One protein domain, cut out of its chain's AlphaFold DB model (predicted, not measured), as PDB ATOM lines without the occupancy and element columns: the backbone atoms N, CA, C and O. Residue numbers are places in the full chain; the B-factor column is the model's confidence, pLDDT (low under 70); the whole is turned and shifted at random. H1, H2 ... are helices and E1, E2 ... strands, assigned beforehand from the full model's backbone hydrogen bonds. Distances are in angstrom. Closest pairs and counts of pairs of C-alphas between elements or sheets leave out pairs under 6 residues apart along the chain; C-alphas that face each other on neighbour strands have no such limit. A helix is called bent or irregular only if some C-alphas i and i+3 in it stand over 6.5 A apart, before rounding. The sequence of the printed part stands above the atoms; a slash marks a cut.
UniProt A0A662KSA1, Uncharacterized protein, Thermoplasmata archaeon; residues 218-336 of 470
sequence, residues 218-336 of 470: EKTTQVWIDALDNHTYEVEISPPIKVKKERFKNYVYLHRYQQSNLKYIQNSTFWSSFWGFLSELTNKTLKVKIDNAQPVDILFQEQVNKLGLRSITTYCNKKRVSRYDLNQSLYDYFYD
ATOM      1  N   GLU A 218      -2.942 -46.869  11.345       89.62
ATOM      2  CA  GLU A 218      -2.708 -45.489  11.797       89.62
ATOM      3  C   GLU A 218      -3.370 -44.430  10.893       89.62
ATOM      4  O   GLU A 218      -3.617 -43.309  11.335       89.62
ATOM      5  N   LYS A 219      -3.658 -44.764   9.624       92.00
ATOM      6  CA  LYS A 219      -4.087 -43.804   8.586       92.00
ATOM      7  C   LYS A 219      -5.518 -44.017   8.089       92.00
ATOM      8  O   LYS A 219      -6.145 -43.063   7.618       92.00
ATOM      9  N   THR A 220      -6.041 -45.237   8.195       95.50
ATOM     10  CA  THR A 220      -7.352 -45.627   7.653       95.50
ATOM     11  C   THR A 220      -8.029 -46.722   8.478       95.50
ATOM     12  O   THR A 220      -7.369 -47.566   9.083       95.50
ATOM     13  N   THR A 221      -9.363 -46.739   8.467       97.44
ATOM     14  CA  THR A 221     -10.148 -47.930   8.829       97.44
ATOM     15  C   THR A 221     -10.797 -48.479   7.571       97.44
ATOM     16  O   THR A 221     -11.600 -47.789   6.948       97.44
ATOM     17  N   GLN A 222     -10.478 -49.719   7.219       96.69
ATOM     18  CA  GLN A 222     -11.141 -50.470   6.159       96.69
ATOM     19  C   GLN A 222     -12.249 -51.341   6.761       96.69
ATOM     20  O   GLN A 222     -12.034 -52.041   7.758       96.69
ATOM     21  N   VAL A 223     -13.430 -51.299   6.151       97.44
ATOM     22  CA  VAL A 223     -14.590 -52.141   6.472       97.44
ATOM     23  C   VAL A 223     -15.001 -52.886   5.206       97.44
ATOM     24  O   VAL A 223     -15.180 -52.270   4.159       97.44
ATOM     25  N   TRP A 224     -15.151 -54.202   5.326       97.44
ATOM     26  CA  TRP A 224     -15.526 -55.126   4.259       97.44
ATOM     27  C   TRP A 224     -16.684 -56.005   4.742       97.44
ATOM     28  O   TRP A 224     -16.619 -56.544   5.857       97.44
ATOM     29  N   ILE A 225     -17.743 -56.117   3.937       97.69
ATOM     30  CA  ILE A 225     -18.991 -56.809   4.280       97.69
ATOM     31  C   ILE A 225     -19.479 -57.622   3.072       97.69
ATOM     32  O   ILE A 225     -19.863 -57.040   2.065       97.69
ATOM     33  N   ASP A 226     -19.529 -58.946   3.202       96.81
ATOM     34  CA  ASP A 226     -20.215 -59.851   2.266       96.81
ATOM     35  C   ASP A 226     -21.678 -60.012   2.724       96.81
ATOM     36  O   ASP A 226     -21.982 -60.722   3.692       96.81
ATOM     37  N   ALA A 227     -22.594 -59.289   2.084       95.75
ATOM     38  CA  ALA A 227     -23.958 -59.112   2.565       95.75
ATOM     39  C   ALA A 227     -24.960 -60.144   2.001       95.75
ATOM     40  O   ALA A 227     -24.684 -60.928   1.095       95.75
ATOM     41  N   LEU A 228     -26.146 -60.205   2.612       94.94
ATOM     42  CA  LEU A 228     -27.222 -61.151   2.285       94.94
ATOM     43  C   LEU A 228     -27.970 -60.829   0.987       94.94
ATOM     44  O   LEU A 228     -28.760 -61.650   0.532       94.94
ATOM     45  N   ASP A 229     -27.738 -59.656   0.405       93.56
ATOM     46  CA  ASP A 229     -28.193 -59.294  -0.936       93.56
ATOM     47  C   ASP A 229     -27.265 -59.826  -2.046       93.56
ATOM     48  O   ASP A 229     -27.546 -59.634  -3.223       93.56
ATOM     49  N   ASN A 230     -26.218 -60.572  -1.667       92.56
ATOM     50  CA  ASN A 230     -25.142 -61.103  -2.510       92.56
ATOM     51  C   ASN A 230     -24.116 -60.056  -2.987       92.56
ATOM     52  O   ASN A 230     -23.286 -60.385  -3.832       92.56
ATOM     53  N   HIS A 231     -24.135 -58.839  -2.431       94.75
ATOM     54  CA  HIS A 231     -23.176 -57.785  -2.760       94.75
ATOM     55  C   HIS A 231     -22.066 -57.657  -1.703       94.75
ATOM     56  O   HIS A 231     -22.280 -57.807  -0.495       94.75
ATOM     57  N   THR A 232     -20.857 -57.345  -2.165       96.50
ATOM     58  CA  THR A 232     -19.675 -57.083  -1.337       96.50
ATOM     59  C   THR A 232     -19.468 -55.581  -1.186       96.50
ATOM     60  O   THR A 232     -19.116 -54.892  -2.143       96.50
ATOM     61  N   TYR A 233     -19.648 -55.071   0.028       96.50
ATOM     62  CA  TYR A 233     -19.494 -53.658   0.361       96.50
ATOM     63  C   TYR A 233     -18.119 -53.378   0.965       96.50
ATOM     64  O   TYR A 233     -17.753 -53.952   1.995       96.50
ATOM     65  N   GLU A 234     -17.386 -52.435   0.376       97.19
ATOM     66  CA  GLU A 234     -16.062 -52.013   0.824       97.19
ATOM     67  C   GLU A 234     -16.038 -50.499   1.068       97.19
ATOM     68  O   GLU A 234     -16.438 -49.703   0.213       97.19
ATOM     69  N   VAL A 235     -15.536 -50.073   2.230       97.19
ATOM     70  CA  VAL A 235     -15.207 -48.662   2.469       97.19
ATOM     71  C   VAL A 235     -13.899 -48.507   3.232       97.19
ATOM     72  O   VAL A 235     -13.690 -49.105   4.289       97.19
ATOM     73  N   GLU A 236     -13.031 -47.646   2.708       97.12
ATOM     74  CA  GLU A 236     -11.878 -47.108   3.420       97.12
ATOM     75  C   GLU A 236     -12.207 -45.712   3.967       97.12
ATOM     76  O   GLU A 236     -12.665 -44.831   3.240       97.12
ATOM     77  N   ILE A 237     -11.984 -45.524   5.269       96.94
ATOM     78  CA  ILE A 237     -12.366 -44.331   6.032       96.94
ATOM     79  C   ILE A 237     -11.098 -43.635   6.528       96.94
ATOM     80  O   ILE A 237     -10.327 -44.229   7.287       96.94
ATOM     81  N   SER A 238     -10.905 -42.367   6.156       93.00
ATOM     82  CA  SER A 238      -9.746 -41.563   6.567       93.00
ATOM     83  C   SER A 238     -10.154 -40.194   7.139       93.00
ATOM     84  O   SER A 238     -11.033 -39.542   6.566       93.00
ATOM     85  N   PRO A 239      -9.533 -39.710   8.239       90.94
ATOM     86  CA  PRO A 239      -8.650 -40.435   9.170       90.94
ATOM     87  C   PRO A 239      -9.412 -41.510   9.983       90.94
ATOM     88  O   PRO A 239     -10.645 -41.432  10.066       90.94
ATOM     89  N   PRO A 240      -8.728 -42.502  10.591       93.25
ATOM     90  CA  PRO A 240      -9.346 -43.744  11.066       93.25
ATOM     91  C   PRO A 240     -10.370 -43.541  12.192       93.25
ATOM     92  O   PRO A 240     -10.359 -42.540  12.912       93.25
ATOM     93  N   ILE A 241     -11.262 -44.524  12.343       93.12
ATOM     94  CA  ILE A 241     -12.287 -44.596  13.397       93.12
ATOM     95  C   ILE A 241     -12.491 -46.036  13.888       93.12
ATOM     96  O   ILE A 241     -12.329 -46.995  13.132       93.12
ATOM     97  N   LYS A 242     -12.918 -46.203  15.144       92.94
ATOM     98  CA  LYS A 242     -13.244 -47.517  15.716       92.94
ATOM     99  C   LYS A 242     -14.673 -47.931  15.346       92.94
ATOM    100  O   LYS A 242     -15.632 -47.382  15.883       92.94
ATOM    101  N   VAL A 243     -14.815 -48.923  14.466       92.38
ATOM    102  CA  VAL A 243     -16.115 -49.471  14.034       92.38
ATOM    103  C   VAL A 243     -16.415 -50.791  14.758       92.38
ATOM    104  O   VAL A 243     -15.518 -51.595  14.999       92.38
ATOM    105  N   LYS A 244     -17.683 -51.015  15.122       93.62
ATOM    106  CA  LYS A 244     -18.186 -52.235  15.781       93.62
ATOM    107  C   LYS A 244     -18.875 -53.158  14.768       93.62
ATOM    108  O   LYS A 244     -19.709 -52.676  14.003       93.62
ATOM    109  N   LYS A 245     -18.586 -54.468  14.789       93.50
ATOM    110  CA  LYS A 245     -19.192 -55.455  13.862       93.50
ATOM    111  C   LYS A 245     -20.714 -55.539  14.006       93.50
ATOM    112  O   LYS A 245     -21.420 -55.719  13.019       93.50
ATOM    113  N   GLU A 246     -21.224 -55.335  15.217       94.00
ATOM    114  CA  GLU A 246     -22.649 -55.393  15.552       94.00
ATOM    115  C   GLU A 246     -23.484 -54.384  14.751       94.00
ATOM    116  O   GLU A 246     -24.653 -54.650  14.472       94.00
ATOM    117  N   ARG A 247     -22.878 -53.265  14.317       92.75
ATOM    118  CA  ARG A 247     -23.523 -52.254  13.465       92.75
ATOM    119  C   ARG A 247     -24.005 -52.832  12.127       92.75
ATOM    120  O   ARG A 247     -24.990 -52.344  11.582       92.75
ATOM    121  N   PHE A 248     -23.355 -53.882  11.626       94.56
ATOM    122  CA  PHE A 248     -23.675 -54.504  10.340       94.56
ATOM    123  C   PHE A 248     -24.445 -55.826  10.474       94.56
ATOM    124  O   PHE A 248     -24.587 -56.545   9.488       94.56
ATOM    125  N   LYS A 249     -24.986 -56.153  11.661       94.44
ATOM    126  CA  LYS A 249     -25.745 -57.398  11.909       94.44
ATOM    127  C   LYS A 249     -26.747 -57.719  10.797       94.44
ATOM    128  O   LYS A 249     -26.735 -58.825  10.271       94.44
ATOM    129  N   ASN A 250     -27.579 -56.744  10.442       92.56
ATOM    130  CA  ASN A 250     -28.694 -56.935   9.512       92.56
ATOM    131  C   ASN A 250     -28.246 -57.111   8.048       92.56
ATOM    132  O   ASN A 250     -29.051 -57.551   7.238       92.56
ATOM    133  N   TYR A 251     -26.988 -56.787   7.720       93.56
ATOM    134  CA  TYR A 251     -26.410 -56.994   6.389       93.56
ATOM    135  C   TYR A 251     -25.980 -58.448   6.196       93.56
ATOM    136  O   TYR A 251     -26.076 -58.966   5.094       93.56
ATOM    137  N   VAL A 252     -25.490 -59.104   7.256       95.00
ATOM    138  CA  VAL A 252     -24.834 -60.424   7.171       95.00
ATOM    139  C   VAL A 252     -25.642 -61.568   7.777       95.00
ATOM    140  O   VAL A 252     -25.317 -62.732   7.550       95.00
ATOM    141  N   TYR A 253     -26.670 -61.261   8.569       95.50
ATOM    142  CA  TYR A 253     -27.466 -62.251   9.285       95.50
ATOM    143  C   TYR A 253     -28.954 -61.873   9.363       95.50
ATOM    144  O   TYR A 253     -29.316 -60.743   9.694       95.50
ATOM    145  N   LEU A 254     -29.813 -62.871   9.133       93.19
ATOM    146  CA  LEU A 254     -31.271 -62.772   9.093       93.19
ATOM    147  C   LEU A 254     -31.868 -63.902   9.945       93.19
ATOM    148  O   LEU A 254     -31.551 -65.071   9.720       93.19
ATOM    149  N   HIS A 255     -32.713 -63.574  10.927       94.38
ATOM    150  CA  HIS A 255     -33.269 -64.583  11.839       94.38
ATOM    151  C   HIS A 255     -34.221 -65.540  11.108       94.38
ATOM    152  O   HIS A 255     -34.882 -65.119  10.158       94.38
ATOM    153  N   ARG A 256     -34.374 -66.791  11.575       93.44
ATOM    154  CA  ARG A 256     -35.283 -67.785  10.955       93.44
ATOM    155  C   ARG A 256     -36.694 -67.255  10.638       93.44
ATOM    156  O   ARG A 256     -37.216 -67.538   9.565       93.44
ATOM    157  N   TYR A 257     -37.274 -66.414  11.502       91.19
ATOM    158  CA  TYR A 257     -38.602 -65.801  11.289       91.19
ATOM    159  C   TYR A 257     -38.668 -64.778  10.142       91.19
ATOM    160  O   TYR A 257     -39.758 -64.393   9.737       91.19
ATOM    161  N   GLN A 258     -37.523 -64.294   9.659       90.38
ATOM    162  CA  GLN A 258     -37.408 -63.254   8.635       90.38
ATOM    163  C   GLN A 258     -36.943 -63.816   7.280       90.38
ATOM    164  O   GLN A 258     -36.814 -63.059   6.324       90.38
ATOM    165  N   GLN A 259     -36.686 -65.128   7.177       87.88
ATOM    166  CA  GLN A 259     -36.116 -65.775   5.984       87.88
ATOM    167  C   GLN A 259     -36.995 -65.651   4.727       87.88
ATOM    168  O   GLN A 259     -36.472 -65.643   3.615       87.88
ATOM    169  N   SER A 260     -38.308 -65.440   4.882       87.56
ATOM    170  CA  SER A 260     -39.216 -65.035   3.795       87.56
ATOM    171  C   SER A 260     -38.726 -63.803   3.027       87.56
ATOM    172  O   SER A 260     -38.968 -63.676   1.829       87.56
ATOM    173  N   ASN A 261     -38.013 -62.908   3.711       88.06
ATOM    174  CA  ASN A 261     -37.586 -61.621   3.184       88.06
ATOM    175  C   ASN A 261     -36.228 -61.708   2.471       88.06
ATOM    176  O   ASN A 261     -35.808 -60.715   1.888       88.06
ATOM    177  N   LEU A 262     -35.540 -62.861   2.485       88.50
ATOM    178  CA  LEU A 262     -34.208 -62.998   1.883       88.50
ATOM    179  C   LEU A 262     -34.229 -62.677   0.381       88.50
ATOM    180  O   LEU A 262     -33.440 -61.857  -0.074       88.50
ATOM    181  N   LYS A 263     -35.206 -63.214  -0.363       88.25
ATOM    182  CA  LYS A 263     -35.395 -62.886  -1.790       88.25
ATOM    183  C   LYS A 263     -35.707 -61.405  -2.025       88.25
ATOM    184  O   LYS A 263     -35.283 -60.842  -3.023       88.25
ATOM    185  N   TYR A 264     -36.443 -60.765  -1.115       88.38
ATOM    186  CA  TYR A 264     -36.725 -59.331  -1.212       88.38
ATOM    187  C   TYR A 264     -35.453 -58.501  -0.991       88.38
ATOM    188  O   TYR A 264     -35.200 -57.572  -1.748       88.38
ATOM    189  N   ILE A 265     -34.630 -58.869  -0.002       87.44
ATOM    190  CA  ILE A 265     -33.327 -58.246   0.278       87.44
ATOM    191  C   ILE A 265     -32.401 -58.369  -0.941       87.44
ATOM    192  O   ILE A 265     -31.885 -57.360  -1.410       87.44
ATOM    193  N   GLN A 266     -32.282 -59.572  -1.512       86.94
ATOM    194  CA  GLN A 266     -31.499 -59.850  -2.726       86.94
ATOM    195  C   GLN A 266     -31.982 -59.088  -3.968       86.94
ATOM    196  O   GLN A 266     -31.182 -58.812  -4.851       86.94
ATOM    197  N   ASN A 267     -33.258 -58.696  -4.020       84.50
ATOM    198  CA  ASN A 267     -33.810 -57.884  -5.107       84.50
ATOM    199  C   ASN A 267     -33.793 -56.365  -4.826       84.50
ATOM    200  O   ASN A 267     -34.101 -55.594  -5.729       84.50
ATOM    201  N   SER A 268     -33.512 -55.931  -3.589       81.25
ATOM    202  CA  SER A 268     -33.645 -54.521  -3.158       81.25
ATOM    203  C   SER A 268     -32.323 -53.857  -2.767       81.25
ATOM    204  O   SER A 268     -32.274 -52.631  -2.655       81.25
ATOM    205  N   THR A 269     -31.265 -54.648  -2.559       83.75
ATOM    206  CA  THR A 269     -29.949 -54.240  -2.030       83.75
ATOM    207  C   THR A 269     -29.986 -53.681  -0.596       83.75
ATOM    208  O   THR A 269     -31.025 -53.258  -0.078       83.75
ATOM    209  N   PHE A 270     -28.827 -53.596   0.058       90.81
ATOM    210  CA  PHE A 270     -28.643 -52.803   1.278       90.81
ATOM    211  C   PHE A 270     -28.192 -51.353   1.023       90.81
ATOM    212  O   PHE A 270     -27.911 -50.649   2.000       90.81
ATOM    213  N   TRP A 271     -28.149 -50.858  -0.227       90.44
ATOM    214  CA  TRP A 271     -27.555 -49.551  -0.566       90.44
ATOM    215  C   TRP A 271     -28.050 -48.405   0.324       90.44
ATOM    216  O   TRP A 271     -27.239 -47.739   0.962       90.44
ATOM    217  N   SER A 272     -29.366 -48.229   0.473       87.75
ATOM    218  CA  SER A 272     -29.942 -47.163   1.313       87.75
ATOM    219  C   SER A 272     -29.513 -47.242   2.787       87.75
ATOM    220  O   SER A 272     -29.370 -46.214   3.449       87.75
ATOM    221  N   SER A 273     -29.269 -48.450   3.311       89.19
ATOM    222  CA  SER A 273     -28.746 -48.638   4.674       89.19
ATOM    223  C   SER A 273     -27.252 -48.312   4.750       89.19
ATOM    224  O   SER A 273     -26.803 -47.672   5.707       89.19
ATOM    225  N   PHE A 274     -26.489 -48.722   3.733       92.62
ATOM    226  CA  PHE A 274     -25.052 -48.479   3.640       92.62
ATOM    227  C   PHE A 274     -24.752 -46.987   3.464       92.62
ATOM    228  O   PHE A 274     -23.950 -46.429   4.211       92.62
ATOM    229  N   TRP A 275     -25.483 -46.308   2.579       89.88
ATOM    230  CA  TRP A 275     -25.486 -44.854   2.421       89.88
ATOM    231  C   TRP A 275     -25.822 -44.120   3.723       89.88
ATOM    232  O   TRP A 275     -25.167 -43.135   4.067       89.88
ATOM    233  N   GLY A 276     -26.788 -44.633   4.496       89.12
ATOM    234  CA  GLY A 276     -27.074 -44.153   5.848       89.12
ATOM    235  C   GLY A 276     -25.816 -44.131   6.721       89.12
ATOM    236  O   GLY A 276     -25.431 -43.068   7.205       89.12
ATOM    237  N   PHE A 277     -25.121 -45.270   6.825       92.69
ATOM    238  CA  PHE A 277     -23.847 -45.390   7.547       92.69
ATOM    239  C   PHE A 277     -22.750 -44.463   7.003       92.69
ATOM    240  O   PHE A 277     -22.121 -43.763   7.795       92.69
ATOM    241  N   LEU A 278     -22.535 -44.416   5.685       92.12
ATOM    242  CA  LEU A 278     -21.547 -43.525   5.065       92.12
ATOM    243  C   LEU A 278     -21.821 -42.056   5.419       92.12
ATOM    244  O   LEU A 278     -20.908 -41.312   5.764       92.12
ATOM    245  N   SER A 279     -23.089 -41.641   5.381       87.25
ATOM    246  CA  SER A 279     -23.487 -40.242   5.550       87.25
ATOM    247  C   SER A 279     -23.544 -39.739   7.001       87.25
ATOM    248  O   SER A 279     -23.780 -38.549   7.225       87.25
ATOM    249  N   GLU A 280     -23.271 -40.608   7.981       89.31
ATOM    250  CA  GLU A 280     -22.925 -40.226   9.360       89.31
ATOM    251  C   GLU A 280     -21.450 -39.813   9.509       89.31
ATOM    252  O   GLU A 280     -21.093 -39.136  10.473       89.31
ATOM    253  N   LEU A 281     -20.573 -40.208   8.578       90.50
ATOM    254  CA  LEU A 281     -19.125 -40.009   8.678       90.50
ATOM    255  C   LEU A 281     -18.710 -38.627   8.148       90.50
ATOM    256  O   LEU A 281     -17.944 -38.503   7.188       90.50
ATOM    257  N   THR A 282     -19.232 -37.567   8.769       88.06
ATOM    258  CA  THR A 282     -18.903 -36.187   8.389       88.06
ATOM    259  C   THR A 282     -17.421 -35.874   8.599       88.06
ATOM    260  O   THR A 282     -16.762 -36.374   9.515       88.06
ATOM    261  N   ASN A 283     -16.879 -35.034   7.716       87.06
ATOM    262  CA  ASN A 283     -15.473 -34.620   7.691       87.06
ATOM    263  C   ASN A 283     -14.470 -35.793   7.590       87.06
ATOM    264  O   ASN A 283     -13.313 -35.666   7.991       87.06
ATOM    265  N   LYS A 284     -14.909 -36.929   7.030       90.75
ATOM    266  CA  LYS A 284     -14.069 -38.059   6.615       90.75
ATOM    267  C   LYS A 284     -14.050 -38.166   5.095       90.75
ATOM    268  O   LYS A 284     -15.080 -37.975   4.450       90.75
ATOM    269  N   THR A 285     -12.901 -38.535   4.540       91.38
ATOM    270  CA  THR A 285     -12.830 -39.046   3.168       91.38
ATOM    271  C   THR A 285     -13.214 -40.519   3.202       91.38
ATOM    272  O   THR A 285     -12.643 -41.289   3.980       91.38
ATOM    273  N   LEU A 286     -14.189 -40.891   2.378       95.81
ATOM    274  CA  LEU A 286     -14.722 -42.241   2.258       95.81
ATOM    275  C   LEU A 286     -14.444 -42.736   0.843       95.81
ATOM    276  O   LEU A 286     -15.018 -42.212  -0.108       95.81
ATOM    277  N   LYS A 287     -13.581 -43.736   0.695       96.00
ATOM    278  CA  LYS A 287     -13.361 -44.392  -0.595       96.00
ATOM    279  C   LYS A 287     -14.208 -45.654  -0.634       96.00
ATOM    280  O   LYS A 287     -13.924 -46.608   0.089       96.00
ATOM    281  N   VAL A 288     -15.282 -45.616  -1.417       95.81
ATOM    282  CA  VAL A 288     -16.353 -46.621  -1.429       95.81
ATOM    283  C   VAL A 288     -16.278 -47.464  -2.693       95.81
ATOM    284  O   VAL A 288     -16.145 -46.921  -3.787       95.81
ATOM    285  N   LYS A 289     -16.401 -48.783  -2.551       95.38
ATOM    286  CA  LYS A 289     -16.484 -49.750  -3.648       95.38
ATOM    287  C   LYS A 289     -17.562 -50.786  -3.334       95.38
ATOM    288  O   LYS A 289     -17.733 -51.179  -2.183       95.38
ATOM    289  N   ILE A 290     -18.273 -51.214  -4.370       94.38
ATOM    290  CA  ILE A 290     -19.228 -52.320  -4.314       94.38
ATOM    291  C   ILE A 290     -18.822 -53.321  -5.395       94.38
ATOM    292  O   ILE A 290     -18.490 -52.929  -6.516       94.38
ATOM    293  N   ASP A 291     -18.753 -54.597  -5.020       93.25
ATOM    294  CA  ASP A 291     -18.305 -55.714  -5.854       93.25
ATOM    295  C   ASP A 291     -17.013 -55.404  -6.628       93.25
ATOM    296  O   ASP A 291     -15.962 -55.181  -6.025       93.25
ATOM    297  N   ASN A 292     -17.088 -55.377  -7.962       89.00
ATOM    298  CA  ASN A 292     -15.974 -55.136  -8.877       89.00
ATOM    299  C   ASN A 292     -15.985 -53.721  -9.488       89.00
ATOM    300  O   ASN A 292     -15.175 -53.435 -10.372       89.00
ATOM    301  N   ALA A 293     -16.886 -52.835  -9.046       90.00
ATOM    302  CA  ALA A 293     -16.948 -51.458  -9.530       90.00
ATOM    303  C   ALA A 293     -15.679 -50.666  -9.160       90.00
ATOM    304  O   ALA A 293     -14.977 -50.979  -8.192       90.00
ATOM    305  N   GLN A 294     -15.385 -49.609  -9.923       90.56
ATOM    306  CA  GLN A 294     -14.264 -48.729  -9.592       90.56
ATOM    307  C   GLN A 294     -14.590 -47.906  -8.331       90.56
ATOM    308  O   GLN A 294     -15.716 -47.423  -8.197       90.56
ATOM    309  N   PRO A 295     -13.639 -47.731  -7.392       92.62
ATOM    310  CA  PRO A 295     -13.905 -46.981  -6.171       92.62
ATOM    311  C   PRO A 295     -14.258 -45.511  -6.427       92.62
ATOM    312  O   PRO A 295     -13.663 -44.857  -7.285       92.62
ATOM    313  N   VAL A 296     -15.161 -44.976  -5.608       91.94
ATOM    314  CA  VAL A 296     -15.616 -43.581  -5.639       91.94
ATOM    315  C   VAL A 296     -15.195 -42.866  -4.354       91.94
ATOM    316  O   VAL A 296     -15.440 -43.366  -3.253       91.94
ATOM    317  N   ASP A 297     -14.591 -41.684  -4.486       91.50
ATOM    318  CA  ASP A 297     -14.212 -40.827  -3.357       91.50
ATOM    319  C   ASP A 297     -15.396 -39.931  -2.952       91.50
ATOM    320  O   ASP A 297     -15.833 -39.067  -3.719       91.50
ATOM    321  N   ILE A 298     -15.894 -40.090  -1.727       92.75
ATOM    322  CA  ILE A 298     -17.048 -39.368  -1.174       92.75
ATOM    323  C   ILE A 298     -16.614 -38.576   0.066       92.75
ATOM    324  O   ILE A 298     -15.844 -39.061   0.897       92.75
ATOM    325  N   LEU A 299     -17.112 -37.344   0.206       89.38
ATOM    326  CA  LEU A 299     -16.860 -36.482   1.366       89.38
ATOM    327  C   LEU A 299     -18.130 -35.715   1.758       89.38
ATOM    328  O   LEU A 299     -18.651 -34.910   0.984       89.38
ATOM    329  N   PHE A 300     -18.585 -35.916   2.995       86.75
ATOM    330  CA  PHE A 300     -19.641 -35.123   3.627       86.75
ATOM    331  C   PHE A 300     -18.994 -34.026   4.484       86.75
ATOM    332  O   PHE A 300     -18.656 -34.262   5.643       86.75
ATOM    333  N   GLN A 301     -18.774 -32.837   3.920       85.44
ATOM    334  CA  GLN A 301     -18.136 -31.734   4.640       85.44
ATOM    335  C   GLN A 301     -19.173 -30.938   5.439       85.44
ATOM    336  O   GLN A 301     -20.101 -30.364   4.866       85.44
ATOM    337  N   GLU A 302     -18.993 -30.860   6.754       84.56
ATOM    338  CA  GLU A 302     -19.777 -29.967   7.602       84.56
ATOM    339  C   GLU A 302     -19.242 -28.533   7.482       84.56
ATOM    340  O   GLU A 302     -18.055 -28.271   7.666       84.56
ATOM    341  N   GLN A 303     -20.128 -27.594   7.166       79.31
ATOM    342  CA  GLN A 303     -19.841 -26.171   7.043       79.31
ATOM    343  C   GLN A 303     -20.748 -25.406   8.009       79.31
ATOM    344  O   GLN A 303     -21.972 -25.383   7.848       79.31
ATOM    345  N   VAL A 304     -20.139 -24.777   9.015       77.19
ATOM    346  CA  VAL A 304     -20.812 -23.856   9.938       77.19
ATOM    347  C   VAL A 304     -20.761 -22.456   9.331       77.19
ATOM    348  O   VAL A 304     -19.680 -21.959   9.015       77.19
ATOM    349  N   ASN A 305     -21.914 -21.818   9.129       73.69
ATOM    350  CA  ASN A 305     -21.955 -20.451   8.612       73.69
ATOM    351  C   ASN A 305     -21.665 -19.411   9.719       73.69
ATOM    352  O   ASN A 305     -21.598 -19.735  10.904       73.69
ATOM    353  N   LYS A 306     -21.542 -18.128   9.345       68.19
ATOM    354  CA  LYS A 306     -21.275 -17.018  10.286       68.19
ATOM    355  C   LYS A 306     -22.355 -16.810  11.370       68.19
ATOM    356  O   LYS A 306     -22.131 -16.025  12.282       68.19
ATOM    357  N   LEU A 307     -23.502 -17.487  11.273       67.94
ATOM    358  CA  LEU A 307     -24.613 -17.455  12.233       67.94
ATOM    359  C   LEU A 307     -24.676 -18.730  13.102       67.94
ATOM    360  O   LEU A 307     -25.663 -18.953  13.794       67.94
ATOM    361  N   GLY A 308     -23.663 -19.603  13.037       69.56
ATOM    362  CA  GLY A 308     -23.624 -20.870  13.777       69.56
ATOM    363  C   GLY A 308     -24.480 -21.995  13.177       69.56
ATOM    364  O   GLY A 308     -24.483 -23.105  13.711       69.56
ATOM    365  N   LEU A 309     -25.180 -21.754  12.062       66.44
ATOM    366  CA  LEU A 309     -25.996 -22.776  11.405       66.44
ATOM    367  C   LEU A 309     -25.097 -23.779  10.677       66.44
ATOM    368  O   LEU A 309     -24.261 -23.406   9.850       66.44
ATOM    369  N   ARG A 310     -25.297 -25.063  10.982       72.56
ATOM    370  CA  ARG A 310     -24.596 -26.194  10.368       72.56
ATOM    371  C   ARG A 310     -25.267 -26.578   9.053       72.56
ATOM    372  O   ARG A 310     -26.486 -26.709   8.981       72.56
ATOM    373  N   SER A 311     -24.460 -26.810   8.029       78.50
ATOM    374  CA  SER A 311     -24.874 -27.334   6.727       78.50
ATOM    375  C   SER A 311     -23.910 -28.438   6.293       78.50
ATOM    376  O   SER A 311     -22.757 -28.442   6.716       78.50
ATOM    377  N   ILE A 312     -24.361 -29.392   5.473       79.62
ATOM    378  CA  ILE A 312     -23.497 -30.459   4.945       79.62
ATOM    379  C   ILE A 312     -23.391 -30.284   3.432       79.62
ATOM    380  O   ILE A 312     -24.340 -30.567   2.700       79.62
ATOM    381  N   THR A 313     -22.227 -29.838   2.963       79.50
ATOM    382  CA  THR A 313     -21.905 -29.847   1.534       79.50
ATOM    383  C   THR A 313     -21.326 -31.216   1.183       79.50
ATOM    384  O   THR A 313     -20.358 -31.668   1.792       79.50
ATOM    385  N   THR A 314     -21.936 -31.892   0.208       82.62
ATOM    386  CA  THR A 314     -21.535 -33.246  -0.194       82.62
ATOM    387  C   THR A 314     -20.727 -33.202  -1.488       82.62
ATOM    388  O   THR A 314     -21.083 -32.480  -2.425       82.62
ATOM    389  N   TYR A 315     -19.644 -33.976  -1.533       81.62
ATOM    390  CA  TYR A 315     -18.767 -34.111  -2.688       81.62
ATOM    391  C   TYR A 315     -18.652 -35.574  -3.126       81.62
ATOM    392  O   TYR A 315     -18.581 -36.472  -2.288       81.62
ATOM    393  N   CYS A 316     -18.566 -35.786  -4.438       86.12
ATOM    394  CA  CYS A 316     -18.305 -37.070  -5.082       86.12
ATOM    395  C   CYS A 316     -17.224 -36.875  -6.151       86.12
ATOM    396  O   CYS A 316     -17.342 -35.975  -6.986       86.12
ATOM    397  N   ASN A 317     -16.143 -37.658  -6.102       85.69
ATOM    398  CA  ASN A 317     -14.942 -37.499  -6.931       85.69
ATOM    399  C   ASN A 317     -14.500 -36.021  -7.036       85.69
ATOM    400  O   ASN A 317     -14.239 -35.490  -8.116       85.69
ATOM    401  N   LYS A 318     -14.468 -35.344  -5.875       77.69
ATOM    402  CA  LYS A 318     -14.122 -33.919  -5.666       77.69
ATOM    403  C   LYS A 318     -15.090 -32.884  -6.279       77.69
ATOM    404  O   LYS A 318     -14.883 -31.689  -6.082       77.69
ATOM    405  N   LYS A 319     -16.177 -33.291  -6.947       80.75
ATOM    406  CA  LYS A 319     -17.245 -32.394  -7.442       80.75
ATOM    407  C   LYS A 319     -18.365 -32.248  -6.406       80.75
ATOM    408  O   LYS A 319     -18.708 -33.222  -5.745       80.75
ATOM    409  N   ARG A 320     -18.944 -31.049  -6.260       79.06
ATOM    410  CA  ARG A 320     -20.083 -30.779  -5.355       79.06
ATOM    411  C   ARG A 320     -21.385 -31.329  -5.945       79.06
ATOM    412  O   ARG A 320     -21.642 -31.110  -7.125       79.06
ATOM    413  N   VAL A 321     -22.214 -31.976  -5.124       76.75
ATOM    414  CA  VAL A 321     -23.488 -32.586  -5.547       76.75
ATOM    415  C   VAL A 321     -24.598 -32.335  -4.515       76.75
ATOM    416  O   VAL A 321     -24.323 -32.136  -3.329       76.75
ATOM    417  N   SER A 322     -25.861 -32.347  -4.952       76.50
ATOM    418  CA  SER A 322     -27.020 -32.470  -4.056       76.50
ATOM    419  C   SER A 322     -26.992 -33.823  -3.331       76.50
ATOM    420  O   SER A 322     -26.765 -34.859  -3.951       76.50
ATOM    421  N   ARG A 323     -27.231 -33.836  -2.012       71.56
ATOM    422  CA  ARG A 323     -27.187 -35.072  -1.201       71.56
ATOM    423  C   ARG A 323     -28.308 -36.059  -1.548       71.56
ATOM    424  O   ARG A 323     -28.133 -37.253  -1.321       71.56
ATOM    425  N   TYR A 324     -29.438 -35.568  -2.058       69.69
ATOM    426  CA  TYR A 324     -30.555 -36.403  -2.502       69.69
ATOM    427  C   TYR A 324     -30.191 -37.105  -3.812       69.69
ATOM    428  O   TYR A 324     -30.092 -38.327  -3.857       69.69
ATOM    429  N   ASP A 325     -29.873 -36.308  -4.829       75.56
ATOM    430  CA  ASP A 325     -29.515 -36.744  -6.174       75.56
ATOM    431  C   ASP A 325     -28.334 -37.724  -6.142       75.56
ATOM    432  O   ASP A 325     -28.410 -38.788  -6.742       75.56
ATOM    433  N   LEU A 326     -27.277 -37.419  -5.370       81.38
ATOM    434  CA  LEU A 326     -26.082 -38.263  -5.273       81.38
ATOM    435  C   LEU A 326     -26.374 -39.675  -4.747       81.38
ATOM    436  O   LEU A 326     -25.706 -40.619  -5.160       81.38
ATOM    437  N   ASN A 327     -27.349 -39.831  -3.846       85.62
ATOM    438  CA  ASN A 327     -27.745 -41.151  -3.353       85.62
ATOM    439  C   ASN A 327     -28.314 -42.018  -4.483       85.62
ATOM    440  O   ASN A 327     -28.020 -43.211  -4.535       85.62
ATOM    441  N   GLN A 328     -29.101 -41.409  -5.377       84.94
ATOM    442  CA  GLN A 328     -29.639 -42.083  -6.553       84.94
ATOM    443  C   GLN A 328     -28.527 -42.337  -7.572       84.94
ATOM    444  O   GLN A 328     -28.294 -43.485  -7.918       84.94
ATOM    445  N   SER A 329     -27.743 -41.318  -7.946       85.19
ATOM    446  CA  SER A 329     -26.676 -41.479  -8.942       85.19
ATOM    447  C   SER A 329     -25.695 -42.602  -8.579       85.19
ATOM    448  O   SER A 329     -25.230 -43.325  -9.455       85.19
ATOM    449  N   LEU A 330     -25.348 -42.743  -7.292       87.62
ATOM    450  CA  LEU A 330     -24.455 -43.805  -6.817       87.62
ATOM    451  C   LEU A 330     -25.117 -45.188  -6.814       87.62
ATOM    452  O   LEU A 330     -24.416 -46.167  -7.054       87.62
ATOM    453  N   TYR A 331     -26.430 -45.278  -6.585       88.25
ATOM    454  CA  TYR A 331     -27.177 -46.518  -6.794       88.25
ATOM    455  C   TYR A 331     -27.112 -46.926  -8.272       88.25
ATOM    456  O   TYR A 331     -26.617 -48.008  -8.588       88.25
ATOM    457  N   ASP A 332     -27.493 -46.011  -9.169       87.44
ATOM    458  CA  ASP A 332     -27.505 -46.233 -10.619       87.44
ATOM    459  C   ASP A 332     -26.107 -46.659 -11.127       87.44
ATOM    460  O   ASP A 332     -25.978 -47.507 -12.009       87.44
ATOM    461  N   TYR A 333     -25.040 -46.103 -10.540       90.44
ATOM    462  CA  TYR A 333     -23.647 -46.444 -10.848       90.44
ATOM    463  C   TYR A 333     -23.210 -47.821 -10.328       90.44
ATOM    464  O   TYR A 333     -22.596 -48.583 -11.076       90.44
ATOM    465  N   PHE A 334     -23.480 -48.144  -9.057       90.56
ATOM    466  CA  PHE A 334     -23.003 -49.391  -8.447       90.56
ATOM    467  C   PHE A 334     -23.831 -50.624  -8.839       90.56
ATOM    468  O   PHE A 334     -23.273 -51.719  -8.847       90.56
ATOM    469  N   TYR A 335     -25.118 -50.460  -9.169       85.94
ATOM    470  CA  TYR A 335     -26.043 -51.573  -9.424       85.94
ATOM    471  C   TYR A 335     -26.518 -51.644 -10.878       85.94
ATOM    472  O   TYR A 335     -26.431 -52.705 -11.492       85.94
ATOM    473  N   ASP A 336     -26.944 -50.518 -11.458       84.19
ATOM    474  CA  ASP A 336     -27.460 -50.470 -12.835       84.19
ATOM    475  C   ASP A 336     -26.356 -50.201 -13.885       84.19
ATOM    476  O   ASP A 336     -26.630 -50.100 -15.086       84.19
TER     477      ASP A 336
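AT A GLANCE: This is residues 218 to 336 of the 470 residues of an uncharacterized protein of Thermoplasmata archaeon (UniProt A0A662KSA1). A strongly twisted wall of six antiparallel strands has three helices, H1, H3 and H4, over one face, while the other face is bare: two layers, helices on one face of a sheet. At one end of the long axis residues 255 to 261, of which 256 to 261 belong to H2, stick out; at the other the E4 and E5 hairpin reaches away. The 119 printed residues hold four named helices and six named strands, in the order E1 E2 H1 H2 H3 E3 E4 E5 E6 H4; the sheet's order is E1 E2 E3 E4 E5 E6, and the class is mixed. The whole is compact, with a radius of gyration of the C-alphas of 15.6 A, yet elongated, spanning 52 by 32 by 29 A.

HOW THE PARTS SIT: Edge strand E1, residues 221 to 226, forms a hairpin with E2, residues 232 to 238; N 223 and O 235 are 2.9 A apart, within hydrogen-bond range. E2 is antiparallel to E3, residues 285 to 290, with N 236 and O 287 at 3.0 A. E3 begins a meander, each strand the antiparallel neighbour of the one before, with E4, residues 296 to 304, E5, residues 310 to 316, and edge strand E6, residues 319 to 321. Its N and O pairs within hydrogen-bond range include N 286 and O 298 at 2.9 A, N 301 and O 313 at 2.9 A, and N 316 and O 319 at 2.9 A. H4, residues 323 to 334, is on the sheet at a height over the sheet of 8.7 A, over E4 and E5; it runs along the strands, at 24 degrees to E5 on the local plane. H3, residues 271 to 279, is on the same face as H4. They only just touch, with 3 pairs of C-alphas within 8 A, H4 with residues 327 to 331 alone; the closest C-alphas, of Trp 271 and Tyr 331, are 6.9 A apart. Their tilt is steep, 52 degrees, opposite ways. H1, residues 245 to 252, is on the sheet, and its closest C-alphas to E1 are those of Val 252 and Asp 226, 6.8 A apart. H1 and H3 are near each other, with 7 pairs of C-alphas within 10 A. H2, residues 256 to 268, is not on the sheet and is apart from H1, H3 and H4. In H3 every O i to N i+4 pair is within hydrogen-bond range; H4 has 6 of 8, H2 4 of 9 beside 7 of 10 O i to N i+3 pairs, and H1 0 of 4 beside 4 of 5.

IN THESE COORDINATES: E4, the longest strand, measures 25.7 A from first to last C-alpha, from (-15.616, -43.581, -5.639) at Val 296; E2 measures 20.0 A, E5 19.9 A, H2 19.4 A and H4 16.6 A. E1 begins at C-alpha 221, (-10.148, -47.930, 8.829), and H4 ends at C-alpha 334, (-23.003, -49.391, -8.447). H1 and H2 are irregular: C-alphas 247 and 250 are 8.0 A apart, and C-alphas 257 and 260 are 7.6 A apart.

THE WHOLE: The two C-alphas farthest apart, of Arg 256 and Lys 306, are 52.7 A apart. The printed part has no cut and no long link; E2 to H1 is short and the other links are tight. Mean pLDDT of the printed part is 88.5, with residues 306 to 309 and residue 324 under 70.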